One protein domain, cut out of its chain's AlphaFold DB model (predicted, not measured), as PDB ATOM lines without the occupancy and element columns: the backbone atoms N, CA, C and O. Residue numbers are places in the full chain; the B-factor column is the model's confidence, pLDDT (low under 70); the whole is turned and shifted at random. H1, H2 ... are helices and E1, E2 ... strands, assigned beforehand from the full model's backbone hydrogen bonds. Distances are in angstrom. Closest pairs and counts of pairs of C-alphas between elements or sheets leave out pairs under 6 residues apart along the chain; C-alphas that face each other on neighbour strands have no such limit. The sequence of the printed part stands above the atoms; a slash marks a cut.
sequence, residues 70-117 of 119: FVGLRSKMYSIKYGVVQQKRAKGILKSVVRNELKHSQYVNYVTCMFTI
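AT A GLANCE: This is residues 70 to 117 of the 119 residues of an uncharacterized protein of Mytilus galloprovincialis (UniProt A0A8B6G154). A three-stranded sheet has both helices over one face, in two layers: H2 crosses E2 and E1, H1 packs on E3, and residues 112 to 117 stick out. The 48 printed residues run E1, E2, E3, H1, H2, mixed in class; the sheet is an antiparallel meander, each strand beside the one before. It is compact, radius of gyration of the C-alphas 10.7 A, spanning 31 by 27 by 18 A.

HOW THE PARTS SIT: Look first at E2, residues 77 to 82, in hairpins with E1, residues 70 to 74 (N 71 to O 79, 2.9 A), and E3, residues 85 to 90 (N 87 to O 80, 2.8 A). H2, residues 104 to 115, is on the sheet at a height of 9.0 A; its closest C-alpha pair with E2 is His 104 and Ser 79, 6.0 A. H2 runs slantwise to the strands, only just, at 58 degrees to E2 on the local plane. H1, residues 95 to 100, has Val 98 closest to Lys 88 of E3, C-alphas 6.8 A apart; H1 and H2 are apart. In both helices every O i to N i+4 pair is within hydrogen-bond range.

IN THESE COORDINATES: Find C-alpha 70 at (42.731, -31.656, 21.971), where E1 begins; E2 spans 17.0 A, E3 16.6 A. H2 runs 17.3 A to C-alpha 115 at (28.199, -29.961, 14.835).

THE WHOLE: The printed part has no cut, and its links are tight. The farthest C-alphas, Val 84 and Ile 117, are 32.0 A apart; residues 112 to 117 have pLDDT under 70.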
ATOM      1  N   PHE A  70      42.859 -30.253  22.342       91.44
ATOM      2  CA  PHE A  70      42.731 -31.656  21.971       91.44
ATOM      3  C   PHE A  70      41.509 -31.863  21.084       91.44
ATOM      4  O   PHE A  70      40.398 -31.468  21.434       91.44
ATOM      5  N   VAL A  71      41.709 -32.553  19.960       92.06
ATOM      6  CA  VAL A  71      40.637 -32.947  19.047       92.06
ATOM      7  C   VAL A  71      40.741 -34.437  18.752       92.06
ATOM      8  O   VAL A  71      41.670 -34.880  18.076       92.06
ATOM      9  N   GLY A  72      39.769 -35.211  19.229       91.12
ATOM     10  CA  GLY A  72      39.619 -36.630  18.915       91.12
ATOM     11  C   GLY A  72      38.480 -36.854  17.923       91.12
ATOM     12  O   GLY A  72      37.343 -36.511  18.222       91.12
ATOM     13  N   LEU A  73      38.774 -37.442  16.758       89.19
ATOM     14  CA  LEU A  73      37.757 -37.756  15.740       89.19
ATOM     15  C   LEU A  73      37.268 -39.204  15.847       89.19
ATOM     16  O   LEU A  73      36.078 -39.484  15.773       89.19
ATOM     17  N   ARG A  74      38.207 -40.144  15.987       89.12
ATOM     18  CA  ARG A  74      37.956 -41.589  16.121       89.12
ATOM     19  C   ARG A  74      39.166 -42.265  16.758       89.12
ATOM     20  O   ARG A  74      40.232 -41.661  16.881       89.12
ATOM     21  N   SER A  75      39.039 -43.550  17.089       87.62
ATOM     22  CA  SER A  75      40.174 -44.352  17.564       87.62
ATOM     23  C   SER A  75      41.375 -44.226  16.616       87.62
ATOM     24  O   SER A  75      41.255 -44.438  15.404       87.62
ATOM     25  N   LYS A  76      42.534 -43.860  17.181       87.81
ATOM     26  CA  LYS A  76      43.806 -43.643  16.467       87.81
ATOM     27  C   LYS A  76      43.749 -42.526  15.414       87.81
ATOM     28  O   LYS A  76      44.533 -42.537  14.459       87.81
ATOM     29  N   MET A  77      42.841 -41.563  15.577       91.44
ATOM     30  CA  MET A  77      42.774 -40.344  14.775       91.44
ATOM     31  C   MET A  77      42.439 -39.134  15.647       91.44
ATOM     32  O   MET A  77      41.288 -38.909  16.021       91.44
ATOM     33  N   TYR A  78      43.468 -38.361  15.961       91.88
ATOM     34  CA  TYR A  78      43.380 -37.229  16.867       91.88
ATOM     35  C   TYR A  78      44.505 -36.234  16.592       91.88
ATOM     36  O   TYR A  78      45.515 -36.567  15.961       91.88
ATOM     37  N   SER A  79      44.339 -35.014  17.087       92.94
ATOM     38  CA  SER A  79      45.393 -34.012  17.120       92.94
ATOM     39  C   SER A  79      45.455 -33.353  18.491       92.94
ATOM     40  O   SER A  79      44.426 -33.002  19.064       92.94
ATOM     41  N   ILE A  80      46.674 -33.206  19.000       92.56
ATOM     42  CA  ILE A  80      46.991 -32.586  20.286       92.56
ATOM     43  C   ILE A  80      47.922 -31.414  20.005       92.56
ATOM     44  O   ILE A  80      48.905 -31.568  19.274       92.56
ATOM     45  N   LYS A  81      47.621 -30.255  20.577       93.12
ATOM     46  CA  LYS A  81      48.443 -29.057  20.476       93.12
ATOM     47  C   LYS A  81      48.824 -28.591  21.876       93.12
ATOM     48  O   LYS A  81      47.967 -28.472  22.748       93.12
ATOM     49  N   TYR A  82      50.115 -28.368  22.072       92.31
ATOM     50  CA  TYR A  82      50.685 -27.929  23.339       92.31
ATOM     51  C   TYR A  82      51.966 -27.137  23.062       92.31
ATOM     52  O   TYR A  82      52.854 -27.602  22.337       92.31
ATOM     53  N   GLY A  83      52.053 -25.912  23.586       89.69
ATOM     54  CA  GLY A  83      53.144 -24.991  23.279       89.69
ATOM     55  C   GLY A  83      53.361 -24.832  21.767       89.69
ATOM     56  O   GLY A  83      52.441 -24.558  21.001       89.69
ATOM     57  N   VAL A  84      54.596 -25.051  21.307       90.06
ATOM     58  CA  VAL A  84      54.954 -24.973  19.875       90.06
ATOM     59  C   VAL A  84      54.755 -26.289  19.112       90.06
ATOM     60  O   VAL A  84      54.993 -26.349  17.904       90.06
ATOM     61  N   VAL A  85      54.349 -27.362  19.797       90.31
ATOM     62  CA  VAL A  85      54.285 -28.712  19.232       90.31
ATOM     63  C   VAL A  85      52.854 -29.064  18.833       90.31
ATOM     64  O   VAL A  85      51.889 -28.824  19.556       90.31
ATOM     65  N   GLN A  86      52.721 -29.690  17.662       91.44
ATOM     66  CA  GLN A  86      51.477 -30.301  17.204       91.44
ATOM     67  C   GLN A  86      51.694 -31.789  16.962       91.44
ATOM     68  O   GLN A  86      52.352 -32.192  15.998       91.44
ATOM     69  N   GLN A  87      51.093 -32.613  17.812       91.19
ATOM     70  CA  GLN A  87      51.028 -34.048  17.598       91.19
ATOM     71  C   GLN A  87      49.769 -34.407  16.813       91.19
ATOM     72  O   GLN A  87      48.665 -33.926  17.076       91.19
ATOM     73  N   LYS A  88      49.942 -35.260  15.805       92.62
ATOM     74  CA  LYS A  88      48.873 -35.686  14.902       92.62
ATOM     75  C   LYS A  88      48.939 -37.188  14.713       92.62
ATOM     76  O   LYS A  88      49.991 -37.744  14.383       92.62
ATOM     77  N   ARG A  89      47.790 -37.836  14.856       91.75
ATOM     78  CA  ARG A  89      47.599 -39.250  14.568       91.75
ATOM     79  C   ARG A  89      46.444 -39.402  13.591       91.75
ATOM     80  O   ARG A  89      45.406 -38.765  13.738       91.75
ATOM     81  N   ALA A  90      46.628 -40.247  12.584       93.25
ATOM     82  CA  ALA A  90      45.566 -40.651  11.674       93.25
ATOM     83  C   ALA A  90      45.865 -42.048  11.124       93.25
ATOM     84  O   ALA A  90      46.684 -42.224  10.220       93.25
ATOM     85  N   LYS A  91      45.235 -43.071  11.707       91.06
ATOM     86  CA  LYS A  91      45.379 -44.455  11.244       91.06
ATOM     87  C   LYS A  91      44.829 -44.606   9.823       91.06
ATOM     88  O   LYS A  91      43.723 -44.161   9.539       91.06
ATOM     89  N   GLY A  92      45.593 -45.279   8.964       91.69
ATOM     90  CA  GLY A  92      45.241 -45.510   7.559       91.69
ATOM     91  C   GLY A  92      45.723 -44.418   6.601       91.69
ATOM     92  O   GLY A  92      45.656 -44.617   5.396       91.69
ATOM     93  N   ILE A  93      46.261 -43.307   7.116       93.31
ATOM     94  CA  ILE A  93      46.874 -42.249   6.307       93.31
ATOM     95  C   ILE A  93      48.398 -42.393   6.363       93.31
ATOM     96  O   ILE A  93      48.973 -42.740   7.399       93.31
ATOM     97  N   LEU A  94      49.066 -42.124   5.239       94.62
ATOM     98  CA  LEU A  94      50.525 -42.121   5.161       94.62
ATOM     99  C   LEU A  94      51.125 -41.101   6.135       94.62
ATOM    100  O   LEU A  94      50.707 -39.946   6.191       94.62
ATOM    101  N   LYS A  95      52.165 -41.508   6.873       91.56
ATOM    102  CA  LYS A  95      52.822 -40.649   7.874       91.56
ATOM    103  C   LYS A  95      53.365 -39.342   7.279       91.56
ATOM    104  O   LYS A  95      53.363 -38.329   7.972       91.56
ATOM    105  N   SER A  96      53.825 -39.359   6.025       93.44
ATOM    106  CA  SER A  96      54.287 -38.164   5.302       93.44
ATOM    107  C   SER A  96      53.163 -37.146   5.119       93.44
ATOM    108  O   SER A  96      53.340 -35.984   5.468       93.44
ATOM    109  N   VAL A  97      51.990 -37.604   4.675       92.56
ATOM    110  CA  VAL A  97      50.781 -36.784   4.506       92.56
ATOM    111  C   VAL A  97      50.329 -36.220   5.854       92.56
ATOM    112  O   VAL A  97      50.110 -35.020   5.991       92.56
ATOM    113  N   VAL A  98      50.284 -37.050   6.903       92.00
ATOM    114  CA  VAL A  98      49.923 -36.584   8.257       92.00
ATOM    115  C   VAL A  98      50.877 -35.495   8.751       92.00
ATOM    116  O   VAL A  98      50.456 -34.535   9.399       92.00
ATOM    117  N   ARG A  99      52.175 -35.624   8.465       89.62
ATOM    118  CA  ARG A  99      53.181 -34.651   8.894       89.62
ATOM    119  C   ARG A  99      53.086 -33.345   8.108       89.62
ATOM    120  O   ARG A  99      53.048 -32.293   8.741       89.62
ATOM    121  N   ASN A 100      53.043 -33.434   6.782       91.50
ATOM    122  CA  ASN A 100      53.273 -32.304   5.885       91.50
ATOM    123  C   ASN A 100      51.981 -31.595   5.461       91.50
ATOM    124  O   ASN A 100      51.998 -30.389   5.241       91.50
ATOM    125  N   GLU A 101      50.874 -32.328   5.348       90.94
ATOM    126  CA  GLU A 101      49.628 -31.808   4.777       90.94
ATOM    127  C   GLU A 101      48.560 -31.580   5.844       90.94
ATOM    128  O   GLU A 101      47.915 -30.533   5.843       90.94
ATOM    129  N   LEU A 102      48.398 -32.517   6.787       90.75
ATOM    130  CA  LEU A 102      47.387 -32.370   7.834       90.75
ATOM    131  C   LEU A 102      47.779 -31.294   8.851       90.75
ATOM    132  O   LEU A 102      48.854 -31.344   9.447       90.75
ATOM    133  N   LYS A 103      46.879 -30.352   9.117       92.00
ATOM    134  CA  LYS A 103      47.022 -29.307  10.142       92.00
ATOM    135  C   LYS A 103      46.006 -29.506  11.254       92.00
ATOM    136  O   LYS A 103      44.904 -29.981  10.994       92.00
ATOM    137  N   HIS A 104      46.342 -29.082  12.476       88.75
ATOM    138  CA  HIS A 104      45.413 -29.131  13.614       88.75
ATOM    139  C   HIS A 104      44.060 -28.471  13.288       88.75
ATOM    140  O   HIS A 104      43.008 -29.037  13.573       88.75
ATOM    141  N   SER A 105      44.080 -27.343  12.570       88.69
ATOM    142  CA  SER A 105      42.868 -26.635  12.136       88.69
ATOM    143  C   SER A 105      41.919 -27.486  11.290       88.69
ATOM    144  O   SER A 105      40.712 -27.308  11.379       88.69
ATOM    145  N   GLN A 106      42.422 -28.439  10.499       87.69
ATOM    146  CA  GLN A 106      41.559 -29.334   9.723       87.69
ATOM    147  C   GLN A 106      40.801 -30.312  10.623       87.69
ATOM    148  O   GLN A 106      39.645 -30.612  10.340       87.69
ATOM    149  N   TYR A 107      41.415 -30.770  11.719       88.56
ATOM    150  CA  TYR A 107      40.735 -31.605  12.710       88.56
ATOM    151  C   TYR A 107      39.640 -30.808  13.424       88.56
ATOM    152  O   TYR A 107      38.513 -31.286  13.516       88.56
ATOM    153  N   VAL A 108      39.955 -29.582  13.863       86.69
ATOM    154  CA  VAL A 108      38.986 -28.667  14.495       86.69
ATOM    155  C   VAL A 108      37.808 -28.408  13.558       86.69
ATOM    156  O   VAL A 108      36.664 -28.647  13.930       86.69
ATOM    157  N   ASN A 109      38.085 -28.004  12.314       85.94
ATOM    158  CA  ASN A 109      37.053 -27.717  11.321       85.94
ATOM    159  C   ASN A 109      36.154 -28.925  11.056       85.94
ATOM    160  O   ASN A 109      34.957 -28.744  10.874       85.94
ATOM    161  N   TYR A 110      36.702 -30.143  11.041       81.25
ATOM    162  CA  TYR A 110      35.900 -31.345  10.834       81.25
ATOM    163  C   TYR A 110      34.891 -31.547  11.967       81.25
ATOM    164  O   TYR A 110      33.721 -31.795  11.695       81.25
ATOM    165  N   VAL A 111      35.315 -31.369  13.222       77.94
ATOM    166  CA  VAL A 111      34.417 -31.436  14.386       77.94
ATOM    167  C   VAL A 111      33.374 -30.325  14.336       77.94
ATOM    168  O   VAL A 111      32.183 -30.607  14.439       77.94
ATOM    169  N   THR A 112      33.793 -29.077  14.117       67.12
ATOM    170  CA  THR A 112      32.880 -27.929  14.044       67.12
ATOM    171  C   THR A 112      31.858 -28.090  12.920       67.12
ATOM    172  O   THR A 112      30.674 -27.842  13.127       67.12
ATOM    173  N   CYS A 113      32.278 -28.571  11.748       57.38
ATOM    174  CA  CYS A 113      31.379 -28.838  10.626       57.38
ATOM    175  C   CYS A 113      30.395 -29.971  10.954       57.38
ATOM    176  O   CYS A 113      29.218 -29.865  10.631       57.38
ATOM    177  N   MET A 114      30.833 -31.005  11.683       55.47
ATOM    178  CA  MET A 114      29.958 -32.095  12.131       55.47
ATOM    179  C   MET A 114      28.896 -31.633  13.143       55.47
ATOM    180  O   MET A 114      27.805 -32.193  13.163       55.47
ATOM    181  N   PHE A 115      29.179 -30.594  13.939       47.00
ATOM    182  CA  PHE A 115      28.199 -29.961  14.835       47.00
ATOM    183  C   PHE A 115      27.343 -28.874  14.159       47.00
ATOM    184  O   PHE A 115      26.301 -28.516  14.698       47.00
ATOM    185  N   THR A 116      27.747 -28.365  12.988       33.84
ATOM    186  CA  THR A 116      27.048 -27.283  12.257       33.84
ATOM    187  C   THR A 116      26.225 -27.802  11.070       33.84
ATOM    188  O   THR A 116      25.800 -27.029  10.214       33.84
ATOM    189  N   ILE A 117      25.946 -29.108  11.001       40.75
ATOM    190  CA  ILE A 117      24.862 -29.609  10.147       40.75
ATOM    191  C   ILE A 117      23.554 -29.326  10.893       40.75
ATOM    192  O   ILE A 117      23.093 -30.122  11.709       40.75
TER     193      ILE A 117